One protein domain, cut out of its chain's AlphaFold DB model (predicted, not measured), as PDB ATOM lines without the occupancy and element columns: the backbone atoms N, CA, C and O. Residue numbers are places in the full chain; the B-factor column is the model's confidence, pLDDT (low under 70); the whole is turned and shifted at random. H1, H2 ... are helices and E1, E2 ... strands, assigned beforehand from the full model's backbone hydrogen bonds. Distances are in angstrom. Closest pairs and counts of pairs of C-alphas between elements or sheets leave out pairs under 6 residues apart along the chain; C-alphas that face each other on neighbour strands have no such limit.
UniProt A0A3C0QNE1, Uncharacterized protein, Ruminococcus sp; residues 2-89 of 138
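What this domain is: This is residues 2 to 89 of the 138 residues of an uncharacterized protein of Ruminococcus sp (UniProt A0A3C0QNE1). The domain is a twisted, curled sheet of four strands with short helices round it: H2 lies over one edge of the sheet at E1, and H1 and H3 only graze the sheet. The hairpin of E3 and E4 makes the other edge, and H4 follows it as a short helix off the sheet. The printed part has 88 residues, with four named helices and four named strands in the order H1 E1 H2 H3 E2 E3 E4 H4; the class is mixed, helices and strands. The sheet is mixed, in the order E1, E2, E3, E4. The whole is only just compact, close to loose, with a radius of gyration of the C-alphas of 14.4 A and spans of 38 by 32 by 19 A.

How they stand to each other: H1, residues 2 to 11, is on the sheet but only grazes it, with its residues 2 to 10; its closest C-alphas to E1, residues 17 to 21, are those of Cys 6 and Gly 17, 6.8 A apart. H2, residues 22 to 28, is on the sheet at a height of 8.8 A and only just over E1, with 3 of its C-alphas there. H3, residues 31 to 36, is close to H1 but not clearly touching, with the C-alphas of Arg 3 and Ile 33 7.4 A apart; the two run the same way at a shallow tilt of 17 degrees. E2, residues 38 to 42, is parallel to E1 at 18 degrees, with N 18 and O 38 2.9 A apart, within hydrogen-bond range. E1, H2, H3 and E2 form a strand-helix-strand unit, two parallel neighbour strands with helices between, and its crossover is right-handed. E3, residues 56 to 63, is parallel to E2 at 31 degrees, with N 58 and O 41 at 2.8 A. E4, residues 72 to 77, forms a hairpin with E3, antiparallel at 156 degrees, with N 74 and O 60 at 2.8 A. H4, residues 81 to 87, is not on the sheet and is apart from H1, H2 and H3. In all four helices every O i to N i+4 pair is within hydrogen-bond range.

Where its parts are: H1 begins at C-alpha 2, (16.100, 34.344, 14.289), and is 13.8 A long. E3 is the longest strand, 16.1 A, and bends by 57 degrees at residue 60; E4 is 15.3 A. H4 ends at C-alpha 87, (0.201, 33.139, -3.958).

The domain as a whole: The C-alphas farthest apart, those of Asp 32 and Gly 67, are 40.1 A apart. The link from E2 to E3, residues 43 to 55, is long. The printed part has no cut, and no printed residue is under 70 in pLDDT.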
ATOM      1  N   VAL A   2      17.148  34.720  15.268       94.94
ATOM      2  CA  VAL A   2      16.100  34.344  14.289       94.94
ATOM      3  C   VAL A   2      15.322  35.557  13.767       94.94
ATOM      4  O   VAL A   2      15.253  35.742  12.561       94.94
ATOM      5  N   ARG A   3      14.854  36.451  14.653       94.75
ATOM      6  CA  ARG A   3      14.162  37.698  14.254       94.75
ATOM      7  C   ARG A   3      14.949  38.546  13.259       94.75
ATOM      8  O   ARG A   3      14.378  39.043  12.301       94.75
ATOM      9  N   ALA A   4      16.247  38.723  13.505       96.12
ATOM     10  CA  ALA A   4      17.088  39.549  12.649       96.12
ATOM     11  C   ALA A   4      17.265  38.880  11.284       96.12
ATOM     12  O   ALA A   4      16.967  39.481  10.264       96.12
ATOM     13  N   PHE A   5      17.668  37.608  11.268       96.19
ATOM     14  CA  PHE A   5      17.923  36.894  10.020       96.19
ATOM     15  C   PHE A   5      16.655  36.705   9.177       96.19
ATOM     16  O   PHE A   5      16.619  37.100   8.014       96.19
ATOM     17  N   CYS A   6      15.595  36.148   9.765       96.38
ATOM     18  CA  CYS A   6      14.334  35.940   9.061       96.38
ATOM     19  C   CYS A   6      13.679  37.271   8.675       96.38
ATOM     20  O   CYS A   6      13.108  37.360   7.596       96.38
ATOM     21  N   GLY A   7      13.816  38.314   9.502       96.69
ATOM     22  CA  GLY A   7      13.343  39.655   9.166       96.69
ATOM     23  C   GLY A   7      14.038  40.246   7.936       96.69
ATOM     24  O   GLY A   7      13.369  40.835   7.095       96.69
ATOM     25  N   GLU A   8      15.354  40.066   7.783       98.00
ATOM     26  CA  GLU A   8      16.057  40.508   6.568       98.00
ATOM     27  C   GLU A   8      15.656  39.693   5.329       98.00
ATOM     28  O   GLU A   8      15.483  40.266   4.255       98.00
ATOM     29  N   LEU A   9      15.429  38.381   5.466       96.94
ATOM     30  CA  LEU A   9      14.903  37.561   4.367       96.94
ATOM     31  C   LEU A   9      13.512  38.030   3.916       96.94
ATOM     32  O   LEU A   9      13.276  38.180   2.718       96.94
ATOM     33  N   GLU A  10      12.613  38.304   4.861       96.38
ATOM     34  CA  GLU A  10      11.268  38.810   4.563       96.38
ATOM     35  C   GLU A  10      11.317  40.176   3.866       96.38
ATOM     36  O   GLU A  10      10.621  40.378   2.873       96.38
ATOM     37  N   LYS A  11      12.184  41.096   4.320       96.69
ATOM     38  CA  LYS A  11      12.397  42.397   3.655       96.69
ATOM     39  C   LYS A  11      12.889  42.252   2.217       96.69
ATOM     40  O   LYS A  11      12.549  43.078   1.376       96.69
ATOM     41  N   ALA A  12      13.676  41.217   1.938       95.94
ATOM     42  CA  ALA A  12      14.163  40.901   0.601       95.94
ATOM     43  C   ALA A  12      13.147  40.114  -0.255       95.94
ATOM     44  O   ALA A  12      13.473  39.709  -1.368       95.94
ATOM     45  N   GLY A  13      11.920  39.896   0.235       96.38
ATOM     46  CA  GLY A  13      10.855  39.225  -0.513       96.38
ATOM     47  C   GLY A  13      10.900  37.699  -0.442       96.38
ATOM     48  O   GLY A  13      10.306  37.031  -1.289       96.38
ATOM     49  N   TYR A  14      11.581  37.119   0.550       96.88
ATOM     50  CA  TYR A  14      11.607  35.674   0.770       96.88
ATOM     51  C   TYR A  14      10.662  35.250   1.893       96.88
ATOM     52  O   TYR A  14      10.591  35.858   2.958       96.88
ATOM     53  N   PHE A  15       9.991  34.125   1.684       96.94
ATOM     54  CA  PHE A  15       9.288  33.395   2.721       96.94
ATOM     55  C   PHE A  15      10.303  32.774   3.687       96.94
ATOM     56  O   PHE A  15      11.074  31.886   3.309       96.94
ATOM     57  N   ALA A  16      10.306  33.243   4.935       96.75
ATOM     58  CA  ALA A  16      11.283  32.847   5.938       96.75
ATOM     59  C   ALA A  16      10.745  31.786   6.913       96.75
ATOM     60  O   ALA A  16       9.569  31.751   7.289       96.75
ATOM     61  N   GLY A  17      11.653  30.929   7.367       95.50
ATOM     62  CA  GLY A  17      11.390  29.885   8.344       95.50
ATOM     63  C   GLY A  17      12.671  29.450   9.039       95.50
ATOM     64  O   GLY A  17      13.758  29.940   8.724       95.50
ATOM     65  N   LEU A  18      12.542  28.517   9.973       95.62
ATOM     66  CA  LEU A  18      13.673  27.914  10.661       95.62
ATOM     67  C   LEU A  18      13.590  26.391  10.670       95.62
ATOM     68  O   LEU A  18      12.514  25.803  10.793       95.62
ATOM     69  N   TYR A  19      14.770  25.783  10.580       97.38
ATOM     70  CA  TYR A  19      14.997  24.365  10.801       97.38
ATOM     71  C   TYR A  19      15.716  24.158  12.135       97.38
ATOM     72  O   TYR A  19      16.720  24.824  12.399       97.38
ATOM     73  N   MET A  20      15.226  23.244  12.977       96.75
ATOM     74  CA  MET A  20      15.890  22.919  14.243       96.75
ATOM     75  C   MET A  20      15.491  21.540  14.780       96.75
ATOM     76  O   MET A  20      14.358  21.095  14.604       96.75
ATOM     77  N   SER A  21      16.396  20.871  15.501       97.12
ATOM     78  CA  SER A  21      16.037  19.683  16.286       97.12
ATOM     79  C   SER A  21      15.050  20.038  17.403       97.12
ATOM     80  O   SER A  21      15.179  21.084  18.044       97.12
ATOM     81  N   ARG A  22      14.096  19.145  17.694       96.25
ATOM     82  CA  ARG A  22      13.023  19.406  18.668       96.25
ATOM     83  C   ARG A  22      13.533  19.814  20.048       96.25
ATOM     84  O   ARG A  22      13.016  20.760  20.633       96.25
ATOM     85  N   SER A  23      14.531  19.108  20.585       95.12
ATOM     86  CA  SER A  23      15.009  19.370  21.949       95.12
ATOM     87  C   SER A  23      15.526  20.805  22.142       95.12
ATOM     88  O   SER A  23      14.982  21.492  23.003       95.12
ATOM     89  N   PRO A  24      16.512  21.304  21.369       94.38
ATOM     90  CA  PRO A  24      16.969  22.685  21.520       94.38
ATOM     91  C   PRO A  24      15.888  23.707  21.153       94.38
ATOM     92  O   PRO A  24      15.800  24.745  21.804       94.38
ATOM     93  N   PHE A  25      15.029  23.406  20.176       95.06
ATOM     94  CA  PHE A  25      13.906  24.278  19.842       95.06
ATOM     95  C   PHE A  25      12.974  24.484  21.045       95.06
ATOM     96  O   PHE A  25      12.612  25.609  21.375       95.06
ATOM     97  N   ASN A  26      12.634  23.409  21.756       92.31
ATOM     98  CA  ASN A  26      11.755  23.491  22.917       92.31
ATOM     99  C   ASN A  26      12.413  24.187  24.118       92.31
ATOM    100  O   ASN A  26      11.730  24.860  24.885       92.31
ATOM    101  N   SER A  27      13.726  24.019  24.290       94.25
ATOM    102  CA  SER A  27      14.465  24.554  25.438       94.25
ATOM    103  C   SER A  27      14.859  26.022  25.306       94.25
ATOM    104  O   SER A  27      14.981  26.694  26.326       94.25
ATOM    105  N   TYR A  28      15.096  26.513  24.087       93.25
ATOM    106  CA  TYR A  28      15.766  27.803  23.891       93.25
ATOM    107  C   TYR A  28      15.012  28.788  23.002       93.25
ATOM    108  O   TYR A  28      15.405  29.951  22.946       93.25
ATOM    109  N   MET A  29      13.967  28.356  22.293       94.56
ATOM    110  CA  MET A  29      13.257  29.237  21.371       94.56
ATOM    111  C   MET A  29      12.240  30.114  22.101       94.56
ATOM    112  O   MET A  29      11.462  29.625  22.924       94.56
ATOM    113  N   GLU A  30      12.207  31.395  21.748       93.75
ATOM    114  CA  GLU A  30      11.211  32.338  22.250       93.75
ATOM    115  C   GLU A  30       9.822  32.079  21.638       93.75
ATOM    116  O   GLU A  30       9.699  31.697  20.473       93.75
ATOM    117  N   ASP A  31       8.755  32.279  22.415       90.94
ATOM    118  CA  ASP A  31       7.397  31.858  22.034       90.94
ATOM    119  C   ASP A  31       6.820  32.606  20.821       90.94
ATOM    120  O   ASP A  31       6.079  32.029  20.020       90.94
ATOM    121  N   ASP A  32       7.199  33.868  20.625       91.94
ATOM    122  CA  ASP A  32       6.847  34.618  19.419       91.94
ATOM    123  C   ASP A  32       7.512  34.018  18.173       91.94
ATOM    124  O   ASP A  32       6.890  33.962  17.116       91.94
ATOM    125  N   ILE A  33       8.729  33.480  18.283       92.88
ATOM    126  CA  ILE A  33       9.391  32.798  17.164       92.88
ATOM    127  C   ILE A  33       8.686  31.489  16.819       92.88
ATOM    128  O   ILE A  33       8.513  31.193  15.636       92.88
ATOM    129  N   LYS A  34       8.221  30.742  17.831       89.38
ATOM    130  CA  LYS A  34       7.496  29.473  17.638       89.38
ATOM    131  C   LYS A  34       6.196  29.630  16.848       89.38
ATOM    132  O   LYS A  34       5.718  28.650  16.284       89.38
ATOM    133  N   THR A  35       5.616  30.829  16.833       89.00
ATOM    134  CA  THR A  35       4.318  31.107  16.201       89.00
ATOM    135  C   THR A  35       4.416  32.000  14.964       89.00
ATOM    136  O   THR A  35       3.534  31.944  14.108       89.00
ATOM    137  N   ARG A  36       5.479  32.806  14.833       91.94
ATOM    138  CA  ARG A  36       5.649  33.769  13.735       91.94
ATOM    139  C   ARG A  36       6.144  33.141  12.434       91.94
ATOM    140  O   ARG A  36       5.643  33.499  11.370       91.94
ATOM    141  N   TYR A  37       7.150  32.274  12.510       95.06
ATOM    142  CA  TYR A  37       7.865  31.771  11.336       95.06
ATOM    143  C   TYR A  37       7.474  30.338  10.991       95.06
ATOM    144  O   TYR A  37       7.028  29.568  11.841       95.06
ATOM    145  N   ALA A  38       7.673  29.957   9.729       96.44
ATOM    146  CA  ALA A  38       7.527  28.567   9.322       96.44
ATOM    147  C   ALA A  38       8.529  27.676  10.068       96.44
ATOM    148  O   ALA A  38       9.721  27.978  10.112       96.44
ATOM    149  N   LEU A  39       8.040  26.565  10.621       97.06
ATOM    150  CA  LEU A  39       8.844  25.646  11.415       97.06
ATOM    151  C   LEU A  39       9.024  24.306  10.699       97.06
ATOM    152  O   LEU A  39       8.049  23.581  10.473       97.06
ATOM    153  N   TRP A  40      10.280  23.977  10.413       98.19
ATOM    154  CA  TRP A  40      10.723  22.650  10.004       98.19
ATOM    155  C   TRP A  40      11.444  21.977  11.179       98.19
ATOM    156  O   TRP A  40      12.587  22.294  11.503       98.19
ATOM    157  N   LEU A  41      10.760  21.066  11.865       97.88
ATOM    158  CA  LEU A  41      11.265  20.461  13.095       97.88
ATOM    159  C   LEU A  41      11.877  19.087  12.824       97.88
ATOM    160  O   LEU A  41      11.254  18.254  12.170       97.88
ATOM    161  N   ALA A  42      13.068  18.822  13.355       98.31
ATOM    162  CA  ALA A  42      13.697  17.506  13.274       98.31
ATOM    163  C   ALA A  42      13.510  16.708  14.566       98.31
ATOM    164  O   ALA A  42      13.926  17.133  15.650       98.31
ATOM    165  N   GLU A  43      12.926  15.521  14.433       97.75
ATOM    166  CA  GLU A  43      12.866  14.516  15.489       97.75
ATOM    167  C   GLU A  43      12.753  13.127  14.858       97.75
ATOM    168  O   GLU A  43      11.762  12.817  14.200       97.75
ATOM    169  N   TYR A  44      13.776  12.289  15.024       97.12
ATOM    170  CA  TYR A  44      13.830  10.988  14.357       97.12
ATOM    171  C   TYR A  44      13.083   9.923  15.158       97.12
ATOM    172  O   TYR A  44      13.667   9.183  15.948       97.12
ATOM    173  N   CYS A  45      11.770   9.875  14.967       92.00
ATOM    174  CA  CYS A  45      10.858   8.966  15.651       92.00
ATOM    175  C   CYS A  45       9.706   8.535  14.728       92.00
ATOM    176  O   CYS A  45       9.519   9.060  13.631       92.00
ATOM    177  N   SER A  46       8.918   7.551  15.165       91.25
ATOM    178  CA  SER A  46       7.719   7.105  14.442       91.25
ATOM    179  C   SER A  46       6.547   8.084  14.559       91.25
ATOM    180  O   SER A  46       5.675   8.087  13.694       91.25
ATOM    181  N   GLN A  47       6.541   8.926  15.595       91.94
ATOM    182  CA  GLN A  47       5.527   9.945  15.841       91.94
ATOM    183  C   GLN A  47       6.170  11.180  16.470       91.94
ATOM    184  O   GLN A  47       6.854  11.068  17.487       91.94
ATOM    185  N   LEU A  48       5.902  12.349  15.887       92.12
ATOM    186  CA  LEU A  48       6.392  13.636  16.365       92.12
ATOM    187  C   LEU A  48       5.944  13.906  17.811       92.12
ATOM    188  O   LEU A  48       4.749  13.924  18.107       92.12
ATOM    189  N   ASN A  49       6.901  14.164  18.700       92.88
ATOM    190  CA  ASN A  49       6.678  14.467  20.111       92.88
ATOM    191  C   ASN A  49       6.743  15.982  20.373       92.88
ATOM    192  O   ASN A  49       7.452  16.471  21.255       92.88
ATOM    193  N   TYR A  50       6.019  16.749  19.565       91.94
ATOM    194  CA  TYR A  50       5.878  18.193  19.701       91.94
ATOM    195  C   TYR A  50       4.421  18.569  19.449       91.94
ATOM    196  O   TYR A  50       3.850  18.196  18.430       91.94
ATOM    197  N   SER A  51       3.814  19.274  20.402       89.94
ATOM    198  CA  SER A  51       2.386  19.615  20.384       89.94
ATOM    199  C   SER A  51       2.074  20.946  19.699       89.94
ATOM    200  O   SER A  51       0.907  21.248  19.460       89.94
ATOM    201  N   GLY A  52       3.093  21.758  19.409       90.31
ATOM    202  CA  GLY A  52       2.915  23.011  18.684       90.31
ATOM    203  C   GLY A  52       2.729  22.790  17.183       90.31
ATOM    204  O   GLY A  52       3.019  21.720  16.647       90.31
ATOM    205  N   ALA A  53       2.289  23.839  16.489       91.56
ATOM    206  CA  ALA A  53       2.185  23.809  15.038       91.56
ATOM    207  C   ALA A  53       3.572  23.624  14.399       91.56
ATOM    208  O   ALA A  53       4.528  24.324  14.735       91.56
ATOM    209  N   VAL A  54       3.660  22.692  13.456       95.56
ATOM    210  CA  VAL A  54       4.824  22.476  12.592       95.56
ATOM    211  C   VAL A  54       4.360  22.507  11.154       95.56
ATOM    212  O   VAL A  54       3.282  22.013  10.833       95.56
ATOM    213  N   GLY A  55       5.171  23.087  10.279       96.88
ATOM    214  CA  GLY A  55       4.872  23.044   8.856       96.88
ATOM    215  C   GLY A  55       5.544  21.881   8.139       96.88
ATOM    216  O   GLY A  55       5.009  21.368   7.159       96.88
ATOM    217  N   MET A  56       6.677  21.417   8.668       98.25
ATOM    218  CA  MET A  56       7.372  20.235   8.180       98.25
ATOM    219  C   MET A  56       8.050  19.495   9.329       98.25
ATOM    220  O   MET A  56       8.594  20.113  10.245       98.25
ATOM    221  N   TRP A  57       8.043  18.171   9.268       98.44
ATOM    222  CA  TRP A  57       8.713  17.306  10.227       98.44
ATOM    223  C   TRP A  57       9.744  16.430   9.522       98.44
ATOM    224  O   TRP A  57       9.379  15.614   8.681       98.44
ATOM    225  N   GLN A  58      11.019  16.557   9.894       98.69
ATOM    226  CA  GLN A  58      12.057  15.610   9.491       98.69
ATOM    227  C   GLN A  58      12.065  14.409  10.446       98.69
ATOM    228  O   GLN A  58      12.517  14.519  11.589       98.69
ATOM    229  N   LYS A  59      11.583  13.262   9.962       97.69
ATOM    230  CA  LYS A  59      11.401  12.025  10.746       97.69
ATOM    231  C   LYS A  59      12.553  11.029  10.634       97.69
ATOM    232  O   LYS A  59      12.625  10.077  11.402       97.69
ATOM    233  N   SER A  60      13.447  11.205   9.665       97.69
ATOM    234  CA  SER A  60      14.637  10.364   9.504       97.69
ATOM    235  C   SER A  60      15.686  11.085   8.668       97.69
ATOM    236  O   SER A  60      15.324  11.864   7.793       97.69
ATOM    237  N   SER A  61      16.959  10.766   8.891       97.81
ATOM    238  CA  SER A  61      18.092  11.149   8.036       97.81
ATOM    239  C   SER A  61      18.731   9.964   7.313       97.81
ATOM    240  O   SER A  61      19.811  10.076   6.740       97.81
ATOM    241  N   THR A  62      18.099   8.789   7.367       98.00
ATOM    242  CA  THR A  62      18.642   7.528   6.832       98.00
ATOM    243  C   THR A  62      17.700   6.862   5.837       98.00
ATOM    244  O   THR A  62      17.819   5.664   5.571       98.00
ATOM    245  N   GLY A  63      16.734   7.611   5.308       97.44
ATOM    246  CA  GLY A  63      15.797   7.101   4.323       97.44
ATOM    247  C   GLY A  63      16.472   6.773   2.998       97.44
ATOM    248  O   GLY A  63      17.635   7.111   2.753       97.44
ATOM    249  N   ARG A  64      15.719   6.096   2.131       98.00
ATOM    250  CA  ARG A  64      16.163   5.683   0.800       98.00
ATOM    251  C   ARG A  64      15.087   6.013  -0.216       98.00
ATOM    252  O   ARG A  64      13.933   5.639  -0.040       98.00
ATOM    253  N   VAL A  65      15.491   6.699  -1.279       97.25
ATOM    254  CA  VAL A  65      14.629   7.074  -2.401       97.25
ATOM    255  C   VAL A  65      15.278   6.547  -3.670       97.25
ATOM    256  O   VAL A  65      16.472   6.758  -3.890       97.25
ATOM    257  N   SER A  66      14.506   5.835  -4.492       97.81
ATOM    258  CA  SER A  66      15.001   5.313  -5.768       97.81
ATOM    259  C   SER A  66      15.549   6.455  -6.628       97.81
ATOM    260  O   SER A  66      14.911   7.497  -6.760       97.81
ATOM    261  N   GLY A  67      16.744   6.268  -7.186       97.81
ATOM    262  CA  GLY A  67      17.440   7.296  -7.962       97.81
ATOM    263  C   GLY A  67      18.346   8.229  -7.150       97.81
ATOM    264  O   GLY A  67      19.093   8.988  -7.761       97.81
ATOM    265  N   ILE A  68      18.360   8.151  -5.812       97.81
ATOM    266  CA  ILE A  68      19.282   8.926  -4.966       97.81
ATOM    267  C   ILE A  68      20.255   7.987  -4.249       97.81
ATOM    268  O   ILE A  68      19.860   7.055  -3.548       97.81
ATOM    269  N   SER A  69      21.551   8.237  -4.431       97.69
ATOM    270  CA  SER A  69      22.608   7.481  -3.755       97.69
ATOM    271  C   SER A  69      22.804   7.967  -2.321       97.69
ATOM    272  O   SER A  69      22.815   9.166  -2.061       97.69
ATOM    273  N   GLY A  70      23.041   7.031  -1.399       97.69
ATOM    274  CA  GLY A  70      23.264   7.353   0.012       97.69
ATOM    275  C   GLY A  70      21.975   7.524   0.817       97.69
ATOM    276  O   GLY A  70      20.901   7.083   0.409       97.69
ATOM    277  N   ASN A  71      22.130   8.067   2.021       98.38
ATOM    278  CA  ASN A  71      21.023   8.375   2.917       98.38
ATOM    279  C   ASN A  71      20.318   9.661   2.471       98.38
ATOM    280  O   ASN A  71      20.979  10.596   2.021       98.38
ATOM    281  N   VAL A  72      19.000   9.710   2.649       98.06
ATOM    282  CA  VAL A  72      18.178  10.889   2.360       98.06
ATOM    283  C   VAL A  72      17.305  11.220   3.567       98.06
ATOM    284  O   VAL A  72      16.784  10.322   4.235       98.06
ATOM    285  N   ASP A  73      17.118  12.514   3.815       98.31
ATOM    286  CA  ASP A  73      16.213  13.016   4.841       98.31
ATOM    287  C   ASP A  73      14.751  12.778   4.451       98.31
ATOM    288  O   ASP A  73      14.298  13.180   3.378       98.31
ATOM    289  N   MET A  74      14.000  12.117   5.329       98.25
ATOM    290  CA  MET A  74      12.577  11.844   5.142       98.25
ATOM    291  C   MET A  74      11.771  12.892   5.892       98.25
ATOM    292  O   MET A  74      11.962  13.071   7.098       98.25
ATOM    293  N   ASN A  75      10.861  13.560   5.184       97.88
ATOM    294  CA  ASN A  75      10.076  14.660   5.723       97.88
ATOM    295  C   ASN A  75       8.584  14.444   5.482       97.88
ATOM    296  O   ASN A  75       8.194  14.033   4.394       97.88
ATOM    297  N   GLU A  76       7.769  14.778   6.476       96.88
ATOM    298  CA  GLU A  76       6.319  14.923   6.339       96.88
ATOM    299  C   GLU A  76       6.004  16.420   6.279       96.88
ATOM    300  O   GLU A  76       6.356  17.170   7.194       96.88
ATOM    301  N   CYS A  77       5.390  16.876   5.187       97.38
ATOM    302  CA  CYS A  77       5.038  18.280   4.986       97.38
ATOM    303  C   CYS A  77       3.538  18.477   5.211       97.38
ATOM    304  O   CYS A  77       2.724  17.836   4.551       97.38
ATOM    305  N   TYR A  78       3.178  19.371   6.130       96.88
ATOM    306  CA  TYR A  78       1.786  19.636   6.513       96.88
ATOM    307  C   TYR A  78       1.214  20.896   5.861       96.88
ATOM    308  O   TYR A  78       0.015  21.149   5.942       96.88
ATOM    309  N   ILE A  79       2.077  21.702   5.244       96.81
ATOM    310  CA  ILE A  79       1.730  22.966   4.602       96.81
ATOM    311  C   ILE A  79       2.076  22.864   3.123       96.81
ATOM    312  O   ILE A  79       3.190  22.467   2.778       96.81
ATOM    313  N   ASP A  80       1.159  23.282   2.251       97.38
ATOM    314  CA  ASP A  80       1.498  23.515   0.850       97.38
ATOM    315  C   ASP A  80       2.299  24.818   0.730       97.38
ATOM    316  O   ASP A  80       1.775  25.914   0.514       97.38
ATOM    317  N   TYR A  81       3.608  24.710   0.945       96.25
ATOM    318  CA  TYR A  81       4.505  25.849   0.815       96.25
ATOM    319  C   TYR A  81       4.610  26.338  -0.626       96.25
ATOM    320  O   TYR A  81       4.832  27.527  -0.830       96.25
ATOM    321  N   ALA A  82       4.445  25.463  -1.619       95.62
ATOM    322  CA  ALA A  82       4.540  25.873  -3.011       95.62
ATOM    323  C   ALA A  82       3.394  26.826  -3.361       95.62
ATOM    324  O   ALA A  82       3.650  27.904  -3.894       95.62
ATOM    325  N   GLU A  83       2.158  26.461  -3.017       96.75
ATOM    326  CA  GLU A  83       0.997  27.331  -3.178       96.75
ATOM    327  C   GLU A  83       1.152  28.605  -2.342       96.75
ATOM    328  O   GLU A  83       1.065  29.708  -2.877       96.75
ATOM    329  N   LYS A  84       1.466  28.476  -1.047       95.81
ATOM    330  CA  LYS A  84       1.553  29.628  -0.140       95.81
ATOM    331  C   LYS A  84       2.584  30.667  -0.590       95.81
ATOM    332  O   LYS A  84       2.314  31.863  -0.516       95.81
ATOM    333  N   ILE A  85       3.763  30.225  -1.031       96.31
ATOM    334  CA  ILE A  85       4.847  31.113  -1.473       96.31
ATOM    335  C   ILE A  85       4.478  31.789  -2.797       96.31
ATOM    336  O   ILE A  85       4.654  33.001  -2.924       96.31
ATOM    337  N   LYS A  86       3.933  31.031  -3.759       95.62
ATOM    338  CA  LYS A  86       3.520  31.566  -5.064       95.62
ATOM    339  C   LYS A  86       2.396  32.582  -4.928       95.62
ATOM    340  O   LYS A  86       2.521  33.685  -5.442       95.62
ATOM    341  N   SER A  87       1.345  32.249  -4.184       94.88
ATOM    342  CA  SER A  87       0.201  33.139  -3.958       94.88
ATOM    343  C   SER A  87       0.582  34.422  -3.214       94.88
ATOM    344  O   SER A  87      -0.107  35.428  -3.333       94.88
ATOM    345  N   ALA A  88       1.679  34.403  -2.452       94.12
ATOM    346  CA  ALA A  88       2.220  35.582  -1.781       94.12
ATOM    347  C   ALA A  88       3.204  36.393  -2.647       94.12
ATOM    348  O   ALA A  88       3.698  37.420  -2.188       94.12
ATOM    349  N   GLY A  89       3.533  35.938  -3.862       95.75
ATOM    350  CA  GLY A  89       4.521  36.589  -4.726       95.75
ATOM    351  C   GLY A  89       5.937  36.621  -4.135       95.75
ATOM    352  O   GLY A  89       6.722  37.510  -4.460       95.75
TER     353      GLY A  89